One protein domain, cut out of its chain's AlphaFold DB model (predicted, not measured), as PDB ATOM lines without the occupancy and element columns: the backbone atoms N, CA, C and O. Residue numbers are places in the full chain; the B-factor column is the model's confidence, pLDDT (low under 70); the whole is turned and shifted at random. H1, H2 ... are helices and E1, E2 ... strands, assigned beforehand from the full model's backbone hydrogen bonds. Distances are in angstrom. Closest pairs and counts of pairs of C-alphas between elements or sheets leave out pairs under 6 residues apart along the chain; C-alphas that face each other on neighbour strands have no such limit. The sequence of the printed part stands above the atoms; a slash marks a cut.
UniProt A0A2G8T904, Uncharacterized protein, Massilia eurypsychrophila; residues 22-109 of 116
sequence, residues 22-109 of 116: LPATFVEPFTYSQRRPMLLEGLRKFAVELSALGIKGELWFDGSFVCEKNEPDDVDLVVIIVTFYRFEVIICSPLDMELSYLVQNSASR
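Overview. This is residues 22 to 109 of the 116 residues of an uncharacterized protein of Massilia eurypsychrophila (UniProt A0A2G8T904). A long helix, H2, and a two-stranded ribbon, E1 and E2, run loosely alongside each other, with the short helices H1 and H3 gathered at one end; from the ribbon's other end an extended link leads away to H4, a lone helix far from the body. Residues 86 to 91, 93 to 99 and 101 to 109 stick out free. The 88 printed residues hold four named helices and two named strands, in the order H1, H2, E1, H3, E2, H4, a mixed class with an antiparallel sheet E1 - E2. The whole is extended, with a radius of gyration of the C-alphas of 20.9 A and spans of 62 by 25 by 22 A.

Along the chain. H1, residues 22 to 26, begins at C-alpha 22 (0.522, -27.140, 9.281). H2, residues 35 to 52, is 25.7 A long. E1, residues 57 to 62, is 16.5 A long. H3 is residues 63 to 66, and E2, residues 76 to 81, is 16.4 A long. H4, residues 94 to 107, is 21.2 A long and ends at C-alpha 107 (47.362, -11.398, 13.841).

Arrangement. H1 touches H2, with the closest C-alphas, of Phe 26 and Arg 36, 7.2 A apart; H2 does so with residues 36 to 40 alone. H1 and H3 are close but not clearly touching, with the closest C-alphas, of Phe 26 and Val 66, 6.8 A apart. E1 and E2 are antiparallel at 160 degrees; N 58 and O 80 are 2.9 A apart, within hydrogen-bond range. H2 and E2 are apart, and so are H2 and H4. Every O i to N i+4 pair is within range in H1 and H2, 8 of 10 in H4; H3 is too short for one.

Size, cuts and confidence. The C-alphas farthest apart, of Glu 68 and Arg 109, lie 63.1 A apart. The printed part has no cut. The link from E2 to H4, 12 residues, is long. Residues 83 to 109 have pLDDT under 70.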
ATOM      1  N   LEU A  22       0.958 -27.245   7.885       95.44
ATOM      2  CA  LEU A  22       0.522 -27.140   9.281       95.44
ATOM      3  C   LEU A  22      -0.713 -26.239   9.505       95.44
ATOM      4  O   LEU A  22      -1.571 -26.644  10.296       95.44
ATOM      5  N   PRO A  23      -0.866 -25.058   8.862       97.31
ATOM      6  CA  PRO A  23      -2.027 -24.194   9.081       97.31
ATOM      7  C   PRO A  23      -3.364 -24.905   8.849       97.31
ATOM      8  O   PRO A  23      -4.235 -24.851   9.717       97.31
ATOM      9  N   ALA A  24      -3.496 -25.628   7.734       97.31
ATOM     10  CA  ALA A  24      -4.744 -26.267   7.317       97.31
ATOM     11  C   ALA A  24      -5.256 -27.314   8.318       97.31
ATOM     12  O   ALA A  24      -6.458 -27.539   8.431       97.31
ATOM     13  N   THR A  25      -4.348 -27.945   9.067       96.19
ATOM     14  CA  THR A  25      -4.695 -29.005  10.025       96.19
ATOM     15  C   THR A  25      -4.776 -28.484  11.457       96.19
ATOM     16  O   THR A  25      -5.686 -28.841  12.202       96.19
ATOM     17  N   PHE A  26      -3.834 -27.629  11.863       96.81
ATOM     18  CA  PHE A  26      -3.643 -27.274  13.272       96.81
ATOM     19  C   PHE A  26      -4.094 -25.857  13.628       96.81
ATOM     20  O   PHE A  26      -4.081 -25.512  14.810       96.81
ATOM     21  N   VAL A  27      -4.483 -25.029  12.652       97.06
ATOM     22  CA  VAL A  27      -4.872 -23.628  12.885       97.06
ATOM     23  C   VAL A  27      -6.238 -23.313  12.286       97.06
ATOM     24  O   VAL A  27      -7.131 -22.901  13.019       97.06
ATOM     25  N   GLU A  28      -6.426 -23.529  10.986       97.69
ATOM     26  CA  GLU A  28      -7.645 -23.139  10.260       97.69
ATOM     27  C   GLU A  28      -8.942 -23.745  10.830       97.69
ATOM     28  O   GLU A  28      -9.929 -23.011  10.933       97.69
ATOM     29  N   PRO A  29      -8.974 -25.016  11.291       97.44
ATOM     30  CA  PRO A  29     -10.171 -25.580  11.920       97.44
ATOM     31  C   PRO A  29     -10.542 -24.923  13.261       97.44
ATOM     32  O   PRO A  29     -11.667 -25.072  13.735       97.44
ATOM     33  N   PHE A  30      -9.617 -24.186  13.881       97.06
ATOM     34  CA  PHE A  30      -9.768 -23.575  15.200       97.06
ATOM     35  C   PHE A  30      -9.994 -22.066  15.085       97.06
ATOM     36  O   PHE A  30      -9.194 -21.257  15.555       97.06
ATOM     37  N   THR A  31     -11.112 -21.674  14.478       95.44
ATOM     38  CA  THR A  31     -11.438 -20.273  14.144       95.44
ATOM     39  C   THR A  31     -11.487 -19.317  15.340       95.44
ATOM     40  O   THR A  31     -11.306 -18.113  15.169       95.44
ATOM     41  N   TYR A  32     -11.711 -19.834  16.550       94.69
ATOM     42  CA  TYR A  32     -11.726 -19.047  17.787       94.69
ATOM     43  C   TYR A  32     -10.390 -19.043  18.531       94.69
ATOM     44  O   TYR A  32     -10.271 -18.345  19.537       94.69
ATOM     45  N   SER A  33      -9.410 -19.832  18.082       97.06
ATOM     46  CA  SER A  33      -8.112 -19.912  18.740       97.06
ATOM     47  C   SER A  33      -7.270 -18.684  18.434       97.06
ATOM     48  O   SER A  33      -6.953 -18.406  17.275       97.06
ATOM     49  N   GLN A  34      -6.849 -17.976  19.477       97.06
ATOM     50  CA  GLN A  34      -5.865 -16.900  19.326       97.06
ATOM     51  C   GLN A  34      -4.434 -17.431  19.451       97.06
ATOM     52  O   GLN A  34      -3.512 -16.864  18.859       97.06
ATOM     53  N   ARG A  35      -4.227 -18.532  20.186       97.12
ATOM     54  CA  ARG A  35      -2.881 -19.060  20.448       97.12
ATOM     55  C   ARG A  35      -2.323 -19.896  19.309       97.12
ATOM     56  O   ARG A  35      -1.133 -19.787  19.033       97.12
ATOM     57  N   ARG A  36      -3.138 -20.706  18.627       97.56
ATOM     58  CA  ARG A  36      -2.648 -21.602  17.559       97.56
ATOM     59  C   ARG A  36      -1.902 -20.863  16.435       97.56
ATOM     60  O   ARG A  36      -0.791 -21.293  16.120       97.56
ATOM     61  N   PRO A  37      -2.408 -19.735  15.888       97.88
ATOM     62  CA  PRO A  37      -1.655 -18.944  14.912       97.88
ATOM     63  C   PRO A  37      -0.330 -18.402  15.472       97.88
ATOM     64  O   PRO A  37       0.696 -18.470  14.800       97.88
ATOM     65  N   MET A  38      -0.334 -17.898  16.713       98.00
ATOM     66  CA  MET A  38       0.867 -17.349  17.359       98.00
ATOM     67  C   MET A  38       1.947 -18.414  17.573       98.00
ATOM     68  O   MET A  38       3.125 -18.165  17.328       98.00
ATOM     69  N   LEU A  39       1.542 -19.600  18.024       97.94
ATOM     70  CA  LEU A  39       2.436 -20.732  18.241       97.94
ATOM     71  C   LEU A  39       3.024 -21.243  16.924       97.94
ATOM     72  O   LEU A  39       4.227 -21.493  16.858       97.94
ATOM     73  N   LEU A  40       2.211 -21.337  15.864       97.12
ATOM     74  CA  LEU A  40       2.702 -21.730  14.543       97.12
ATOM     75  C   LEU A  40       3.715 -20.718  13.989       97.12
ATOM     76  O   LEU A  40       4.732 -21.114  13.423       97.12
ATOM     77  N   GLU A  41       3.478 -19.423  14.181       97.44
ATOM     78  CA  GLU A  41       4.432 -18.385  13.780       97.44
ATOM     79  C   GLU A  41       5.753 -18.488  14.561       97.44
ATOM     80  O   GLU A  41       6.836 -18.390  13.980       97.44
ATOM     81  N   GLY A  42       5.685 -18.745  15.872       96.88
ATOM     82  CA  GLY A  42       6.868 -19.015  16.692       96.88
ATOM     83  C   GLY A  42       7.650 -20.236  16.202       96.88
ATOM     84  O   GLY A  42       8.870 -20.172  16.051       96.88
ATOM     85  N   LEU A  43       6.943 -21.315  15.867       95.50
ATOM     86  CA  LEU A  43       7.538 -22.522  15.302       95.50
ATOM     87  C   LEU A  43       8.221 -22.258  13.950       95.50
ATOM     88  O   LEU A  43       9.324 -22.754  13.714       95.50
ATOM     89  N   ARG A  44       7.607 -21.462  13.066       95.75
ATOM     90  CA  ARG A  44       8.218 -21.090  11.778       95.75
ATOM     91  C   ARG A  44       9.523 -20.329  11.976       95.75
ATOM     92  O   ARG A  44      10.515 -20.665  11.333       95.75
ATOM     93  N   LYS A  45       9.545 -19.354  12.888       96.44
ATOM     94  CA  LYS A  45      10.770 -18.610  13.232       96.44
ATOM     95  C   LYS A  45      11.854 -19.539  13.767       96.44
ATOM     96  O   LYS A  45      12.975 -19.499  13.272       96.44
ATOM     97  N   PHE A  46      11.495 -20.430  14.687       95.06
ATOM     98  CA  PHE A  46      12.417 -21.424  15.229       95.06
ATOM     99  C   PHE A  46      13.021 -22.317  14.132       95.06
ATOM    100  O   PHE A  46      14.233 -22.509  14.077       95.06
ATOM    101  N   ALA A  47      12.204 -22.812  13.198       92.62
ATOM    102  CA  ALA A  47      12.694 -23.624  12.086       92.62
ATOM    103  C   ALA A  47      13.624 -22.842  11.134       92.62
ATOM    104  O   ALA A  47      14.619 -23.391  10.655       92.62
ATOM    105  N   VAL A  48      13.338 -21.558  10.888       93.56
ATOM    106  CA  VAL A  48      14.215 -20.669  10.107       93.56
ATOM    107  C   VAL A  48      15.558 -20.469  10.809       93.56
ATOM    108  O   VAL A  48      16.594 -20.550  10.151       93.56
ATOM    109  N   GLU A  49      15.569 -20.267  12.127       93.81
ATOM    110  CA  GLU A  49      16.803 -20.129  12.911       93.81
ATOM    111  C   GLU A  49      17.652 -21.405  12.869       93.81
ATOM    112  O   GLU A  49      18.853 -21.336  12.599       93.81
ATOM    113  N   LEU A  50      17.037 -22.582  13.036       91.50
ATOM    114  CA  LEU A  50      17.737 -23.863  12.882       91.50
ATOM    115  C   LEU A  50      18.357 -24.001  11.486       91.50
ATOM    116  O   LEU A  50      19.526 -24.376  11.353       91.50
ATOM    117  N   SER A  51      17.599 -23.650  10.443       89.31
ATOM    118  CA  SER A  51      18.094 -23.685   9.068       89.31
ATOM    119  C   SER A  51      19.242 -22.696   8.843       89.31
ATOM    120  O   SER A  51      20.190 -23.026   8.129       89.31
ATOM    121  N   ALA A  52      19.185 -21.502   9.438       89.94
ATOM    122  CA  ALA A  52      20.238 -20.491   9.337       89.94
ATOM    123  C   ALA A  52      21.543 -20.939  10.016       89.94
ATOM    124  O   ALA A  52      22.629 -20.603   9.548       89.94
ATOM    125  N   LEU A  53      21.443 -21.761  11.065       89.12
ATOM    126  CA  LEU A  53      22.580 -22.415  11.718       89.12
ATOM    127  C   LEU A  53      23.119 -23.629  10.936       89.12
ATOM    128  O   LEU A  53      24.059 -24.284  11.383       89.12
ATOM    129  N   GLY A  54      22.533 -23.959   9.779       87.56
ATOM    130  CA  GLY A  54      22.917 -25.122   8.979       87.56
ATOM    131  C   GLY A  54      22.501 -26.462   9.594       87.56
ATOM    132  O   GLY A  54      22.963 -27.516   9.147       87.56
ATOM    133  N   ILE A  55      21.625 -26.445  10.604       87.56
ATOM    134  CA  ILE A  55      21.117 -27.659  11.242       87.56
ATOM    135  C   ILE A  55      20.128 -28.315  10.280       87.56
ATOM    136  O   ILE A  55      19.115 -27.731   9.903       87.56
ATOM    137  N   LYS A  56      20.428 -29.555   9.887       85.88
ATOM    138  CA  LYS A  56      19.525 -30.398   9.100       85.88
ATOM    139  C   LYS A  56      18.976 -31.494   9.997       85.88
ATOM    140  O   LYS A  56      19.730 -32.149  10.722       85.88
ATOM    141  N   GLY A  57      17.669 -31.695   9.937       87.44
ATOM    142  CA  GLY A  57      16.985 -32.630  10.809       87.44
ATOM    143  C   GLY A  57      15.493 -32.711  10.542       87.44
ATOM    144  O   GLY A  57      14.974 -32.063   9.634       87.44
ATOM    145  N   GLU A  58      14.828 -33.510  11.362       90.00
ATOM    146  CA  GLU A  58      13.373 -33.602  11.419       90.00
ATOM    147  C   GLU A  58      12.862 -32.919  12.693       90.00
ATOM    148  O   GLU A  58      13.487 -33.010  13.752       90.00
ATOM    149  N   LEU A  59      11.718 -32.242  12.586       91.38
ATOM    150  CA  LEU A  59      10.977 -31.718  13.729       91.38
ATOM    151  C   LEU A  59       9.816 -32.662  14.013       91.38
ATOM    152  O   LEU A  59       8.990 -32.908  13.134       91.38
ATOM    153  N   TRP A  60       9.783 -33.215  15.217       93.00
ATOM    154  CA  TRP A  60       8.696 -34.067  15.683       93.00
ATOM    155  C   TRP A  60       7.849 -33.274  16.673       93.00
ATOM    156  O   TRP A  60       8.395 -32.615  17.556       93.00
ATOM    157  N   PHE A  61       6.529 -33.334  16.507       89.38
ATOM    158  CA  PHE A  61       5.552 -32.577  17.288       89.38
ATOM    159  C   PHE A  61       4.732 -33.517  18.161       89.38
ATOM    160  O   PHE A  61       4.335 -34.588  17.699       89.38
ATOM    161  N   ASP A  62       4.442 -33.091  19.383       89.00
ATOM    162  CA  ASP A  62       3.543 -33.801  20.289       89.00
ATOM    163  C   ASP A  62       2.754 -32.803  21.158       89.00
ATOM    164  O   ASP A  62       2.775 -31.585  20.943       89.00
ATOM    165  N   GLY A  63       2.014 -33.331  22.127       90.62
ATOM    166  CA  GLY A  63       1.407 -32.575  23.197       90.62
ATOM    167  C   GLY A  63       0.162 -31.812  22.775       90.62
ATOM    168  O   GLY A  63      -0.574 -32.180  21.858       90.62
ATOM    169  N   SER A  64      -0.137 -30.743  23.509       93.75
ATOM    170  CA  SER A  64      -1.485 -30.166  23.467       93.75
ATOM    171  C   SER A  64      -1.820 -29.435  22.162       93.75
ATOM    172  O   SER A  64      -2.999 -29.268  21.844       93.75
ATOM    173  N   PHE A  65      -0.807 -29.041  21.385       94.94
ATOM    174  CA  PHE A  65      -0.975 -28.384  20.088       94.94
ATOM    175  C   PHE A  65      -1.548 -29.323  19.011       94.94
ATOM    176  O   PHE A  65      -2.346 -28.888  18.173       94.94
ATOM    177  N   VAL A  66      -1.203 -30.614  19.066       94.44
ATOM    178  CA  VAL A  66      -1.669 -31.646  18.117       94.44
ATOM    179  C   VAL A  66      -2.947 -32.365  18.584       94.44
ATOM    180  O   VAL A  66      -3.392 -33.328  17.961       94.44
ATOM    181  N   CYS A  67      -3.562 -31.883  19.664       95.44
ATOM    182  CA  CYS A  67      -4.845 -32.356  20.185       95.44
ATOM    183  C   CYS A  67      -5.984 -31.377  19.870       95.44
ATOM    184  O   CYS A  67      -5.758 -30.273  19.384       95.44
ATOM    185  N   GLU A  68      -7.217 -31.737  20.216       95.75
ATOM    186  CA  GLU A  68      -8.419 -30.899  20.063       95.75
ATOM    187  C   GLU A  68      -8.481 -29.694  21.027       95.75
ATOM    188  O   GLU A  68      -9.448 -28.932  21.030       95.75
ATOM    189  N   LYS A  69      -7.455 -29.471  21.861       95.00
ATOM    190  CA  LYS A  69      -7.412 -28.332  22.789       95.00
ATOM    191  C   LYS A  69      -7.439 -27.016  22.005       95.00
ATOM    192  O   LYS A  69      -6.495 -26.717  21.284       95.00
ATOM    193  N   ASN A  70      -8.479 -26.196  22.164       94.94
ATOM    194  CA  ASN A  70      -8.607 -24.957  21.379       94.94
ATOM    195  C   ASN A  70      -7.460 -23.959  21.637       94.94
ATOM    196  O   ASN A  70      -6.955 -23.341  20.706       94.94
ATOM    197  N   GLU A  71      -7.025 -23.837  22.891       96.38
ATOM    198  CA  GLU A  71      -5.978 -22.903  23.326       96.38
ATOM    199  C   GLU A  71      -4.793 -23.671  23.943       96.38
ATOM    200  O   GLU A  71      -4.697 -23.784  25.169       96.38
ATOM    201  N   PRO A  72      -3.916 -24.282  23.123       95.69
ATOM    202  CA  PRO A  72      -2.698 -24.926  23.609       95.69
ATOM    203  C   PRO A  72      -1.726 -23.889  24.175       95.69
ATOM    204  O   PRO A  72      -1.667 -22.759  23.695       95.69
ATOM    205  N   ASP A  73      -0.986 -24.257  25.222       94.06
ATOM    206  CA  ASP A  73      -0.115 -23.312  25.933       94.06
ATOM    207  C   ASP A  73       1.214 -23.122  25.184       94.06
ATOM    208  O   ASP A  73       1.703 -22.002  25.041       94.06
ATOM    209  N   ASP A  74       1.743 -24.202  24.634       95.44
ATOM    210  CA  ASP A  74       3.034 -24.313  23.973       95.44
ATOM    211  C   ASP A  74       2.997 -25.379  22.863       95.44
ATOM    212  O   ASP A  74       1.980 -26.041  22.631       95.44
ATOM    213  N   VAL A  75       4.108 -25.488  22.128       94.50
ATOM    214  CA  VAL A  75       4.355 -26.547  21.143       94.50
ATOM    215  C   VAL A  75       5.449 -27.440  21.707       94.50
ATOM    216  O   VAL A  75       6.609 -27.029  21.767       94.50
ATOM    217  N   ASP A  76       5.083 -28.654  22.105       93.44
ATOM    218  CA  ASP A  76       6.045 -29.678  22.494       93.44
ATOM    219  C   ASP A  76       6.738 -30.209  21.230       93.44
ATOM    220  O   ASP A  76       6.084 -30.711  20.308       93.44
ATOM    221  N   LEU A  77       8.064 -30.063  21.160       92.69
ATOM    222  CA  LEU A  77       8.846 -30.463  19.991       92.69
ATOM    223  C   LEU A  77      10.122 -31.216  20.357       92.69
ATOM    224  O   LEU A  77      10.773 -30.936  21.365       92.69
ATOM    225  N   VAL A  78      10.516 -32.130  19.472       92.69
ATOM    226  CA  VAL A  78      11.814 -32.812  19.485       92.69
ATOM    227  C   VAL A  78      12.510 -32.556  18.153       92.69
ATOM    228  O   VAL A  78      11.918 -32.729  17.089       92.69
ATOM    229  N   VAL A  79      13.781 -32.153  18.205       91.19
ATOM    230  CA  VAL A  79      14.619 -31.964  17.013       91.19
ATOM    231  C   VAL A  79      15.515 -33.182  16.834       91.19
ATOM    232  O   VAL A  79      16.403 -33.432  17.650       91.19
ATOM    233  N   ILE A  80      15.312 -33.926  15.749       89.88
ATOM    234  CA  ILE A  80      16.171 -35.049  15.370       89.88
ATOM    235  C   ILE A  80      17.216 -34.546  14.380       89.88
ATOM    236  O   ILE A  80      16.933 -34.354  13.198       89.88
ATOM    237  N   ILE A  81      18.432 -34.310  14.865       87.12
ATOM    238  CA  ILE A  81      19.541 -33.800  14.053       87.12
ATOM    239  C   ILE A  81      20.220 -34.968  13.335       87.12
ATOM    240  O   ILE A  81      20.690 -35.907  13.975       87.12
ATOM    241  N   VAL A  82      20.300 -34.898  12.004       76.94
ATOM    242  CA  VAL A  82      20.937 -35.945  11.180       76.94
ATOM    243  C   VAL A  82      22.390 -35.622  10.821       76.94
ATOM    244  O   VAL A  82      23.132 -36.500  10.384       76.94
ATOM    245  N   THR A  83      22.826 -34.375  11.021       66.69
ATOM    246  CA  THR A  83      24.201 -33.950  10.737       66.69
ATOM    247  C   THR A  83      25.084 -34.092  11.980       66.69
ATOM    248  O   THR A  83      24.913 -33.371  12.961       66.69
ATOM    249  N   PHE A  84      26.074 -34.986  11.929       58.66
ATOM    250  CA  PHE A  84      27.142 -35.069  12.929       58.66
ATOM    251  C   PHE A  84      28.099 -33.877  12.780       58.66
ATOM    252  O   PHE A  84      29.104 -33.964  12.076       58.66
ATOM    253  N   TYR A  85      27.829 -32.766  13.461       54.81
ATOM    254  CA  TYR A  85      28.905 -31.837  13.792       54.81
ATOM    255  C   TYR A  85      29.648 -32.406  15.005       54.81
ATOM    256  O   TYR A  85      29.064 -32.606  16.070       54.81
ATOM    257  N   ARG A  86      30.942 -32.716  14.849       53.38
ATOM    258  CA  ARG A  86      31.832 -32.911  15.999       53.38
ATOM    259  C   ARG A  86      31.919 -31.566  16.716       53.38
ATOM    260  O   ARG A  86      32.549 -30.649  16.204       53.38
ATOM    261  N   PHE A  87      31.273 -31.442  17.870       53.38
ATOM    262  CA  PHE A  87      31.513 -30.308  18.751       53.38
ATOM    263  C   PHE A  87      32.912 -30.465  19.349       53.38
ATOM    264  O   PHE A  87      33.146 -31.358  20.163       53.38
ATOM    265  N   GLU A  88      33.849 -29.613  18.944       57.53
ATOM    266  CA  GLU A  88      35.031 -29.358  19.760       57.53
ATOM    267  C   GLU A  88      34.605 -28.422  20.892       57.53
ATOM    268  O   GLU A  88      34.370 -27.232  20.694       57.53
ATOM    269  N   VAL A  89      34.436 -28.982  22.089       54.25
ATOM    270  CA  VAL A  89      34.233 -28.193  23.304       54.25
ATOM    271  C   VAL A  89      35.601 -27.687  23.744       54.25
ATOM    272  O   VAL A  89      36.369 -28.418  24.369       54.25
ATOM    273  N   ILE A  90      35.920 -26.439  23.409       63.00
ATOM    274  CA  ILE A  90      37.101 -25.765  23.947       63.00
ATOM    275  C   ILE A  90      36.700 -25.156  25.293       63.00
ATOM    276  O   ILE A  90      36.056 -24.109  25.353       63.00
ATOM    277  N   ILE A  91      37.047 -25.837  26.386       65.38
ATOM    278  CA  ILE A  91      36.979 -25.252  27.729       65.38
ATOM    279  C   ILE A  91      38.217 -24.366  27.886       65.38
ATOM    280  O   ILE A  91      39.305 -24.872  28.147       65.38
ATOM    281  N   CYS A  92      38.060 -23.055  27.717       54.31
ATOM    282  CA  CYS A  92      39.097 -22.096  28.094       54.31
ATOM    283  C   CYS A  92      39.041 -21.871  29.607       54.31
ATOM    284  O   CYS A  92      38.005 -21.458  30.139       54.31
ATOM    285  N   SER A  93      40.148 -22.108  30.311       61.19
ATOM    286  CA  SER A  93      40.300 -21.571  31.661       61.19
ATOM    287  C   SER A  93      40.338 -20.032  31.595       61.19
ATOM    288  O   SER A  93      40.636 -19.473  30.535       61.19
ATOM    289  N   PRO A  94      40.063 -19.299  32.691       62.09
ATOM    290  CA  PRO A  94      40.128 -17.833  32.688       62.09
ATOM    291  C   PRO A  94      41.473 -17.267  32.195       62.09
ATOM    292  O   PRO A  94      41.500 -16.173  31.642       62.09
ATOM    293  N   LEU A  95      42.567 -18.029  32.336       58.31
ATOM    294  CA  LEU A  95      43.897 -17.683  31.815       58.31
ATOM    295  C   LEU A  95      44.020 -17.853  30.288       58.31
ATOM    296  O   LEU A  95      44.799 -17.146  29.652       58.31
ATOM    297  N   ASP A  96      43.231 -18.738  29.675       57.34
ATOM    298  CA  ASP A  96      43.260 -18.981  28.225       57.34
ATOM    299  C   ASP A  96      42.486 -17.906  27.437       57.34
ATOM    300  O   ASP A  96      42.757 -17.670  26.253       57.34
ATOM    301  N   MET A  97      41.555 -17.193  28.091       56.19
ATOM    302  CA  MET A  97      40.873 -16.040  27.485       56.19
ATOM    303  C   MET A  97      41.858 -14.917  27.126       56.19
ATOM    304  O   MET A  97      41.757 -14.346  26.041       56.19
ATOM    305  N   GLU A  98      42.848 -14.636  27.978       58.38
ATOM    306  CA  GLU A  98      43.853 -13.599  27.696       58.38
ATOM    307  C   GLU A  98      44.750 -13.969  26.507       58.38
ATOM    308  O   GLU A  98      45.031 -13.123  25.656       58.38
ATOM    309  N   LEU A  99      45.146 -15.242  26.397       57.03
ATOM    310  CA  LEU A  99      45.976 -15.729  25.292       57.03
ATOM    311  C   LEU A  99      45.242 -15.659  23.951       57.03
ATOM    312  O   LEU A  99      45.818 -15.206  22.962       57.03
ATOM    313  N   SER A 100      43.966 -16.044  23.909       59.06
ATOM    314  CA  SER A 100      43.165 -15.949  22.679       59.06
ATOM    315  C   SER A 100      42.974 -14.499  22.209       59.06
ATOM    316  O   SER A 100      43.137 -14.213  21.018       59.06
ATOM    317  N   TYR A 101      42.752 -13.561  23.135       58.88
ATOM    318  CA  TYR A 101      42.673 -12.130  22.829       58.88
ATOM    319  C   TYR A 101      44.016 -11.560  22.339       58.88
ATOM    320  O   TYR A 101      44.055 -10.748  21.410       58.88
ATOM    321  N   LEU A 102      45.138 -12.009  22.908       57.59
ATOM    322  CA  LEU A 102      46.487 -11.640  22.466       57.59
ATOM    323  C   LEU A 102      46.820 -12.188  21.071       57.59
ATOM    324  O   LEU A 102      47.391 -11.460  20.257       57.59
ATOM    325  N   VAL A 103      46.431 -13.427  20.759       65.56
ATOM    326  CA  VAL A 103      46.629 -14.044  19.432       65.56
ATOM    327  C   VAL A 103      45.799 -13.328  18.358       65.56
ATOM    328  O   VAL A 103      46.320 -12.989  17.295       65.56
ATOM    329  N   GLN A 104      44.535 -13.001  18.644       58.62
ATOM    330  CA  GLN A 104      43.673 -12.264  17.707       58.62
ATOM    331  C   GLN A 104      44.169 -10.829  17.448       58.62
ATOM    332  O   GLN A 104      44.094 -10.336  16.320       58.62
ATOM    333  N   ASN A 105      44.734 -10.169  18.463       57.91
ATOM    334  CA  ASN A 105      45.266  -8.806  18.343       57.91
ATOM    335  C   ASN A 105      46.701  -8.715  17.801       57.91
ATOM    336  O   ASN A 105      47.151  -7.628  17.434       57.91
ATOM    337  N   SER A 106      47.431  -9.830  17.749       56.06
ATOM    338  CA  SER A 106      48.751  -9.899  17.108       56.06
ATOM    339  C   SER A 106      48.644 -10.275  15.627       56.06
ATOM    340  O   SER A 106      49.392  -9.732  14.815       56.06
ATOM    341  N   ALA A 107      47.653 -11.089  15.245       51.03
ATOM    342  CA  ALA A 107      47.362 -11.398  13.841       51.03
ATOM    343  C   ALA A 107      46.897 -10.168  13.033       51.03
ATOM    344  O   ALA A 107      47.199 -10.056  11.847       51.03
ATOM    345  N   SER A 108      46.231  -9.202  13.672       46.19
ATOM    346  CA  SER A 108      45.787  -7.946  13.047       46.19
ATOM    347  C   SER A 108      46.886  -6.877  12.908       46.19
ATOM    348  O   SER A 108      46.621  -5.796  12.383       46.19
ATOM    349  N   ARG A 109      48.127  -7.161  13.341       48.25
ATOM    350  CA  ARG A 109      49.282  -6.239  13.256       48.25
ATOM    351  C   ARG A 109      50.423  -6.718  12.356       48.25
ATOM    352  O   ARG A 109      51.478  -6.088  12.360       48.25
TER     353      ARG A 109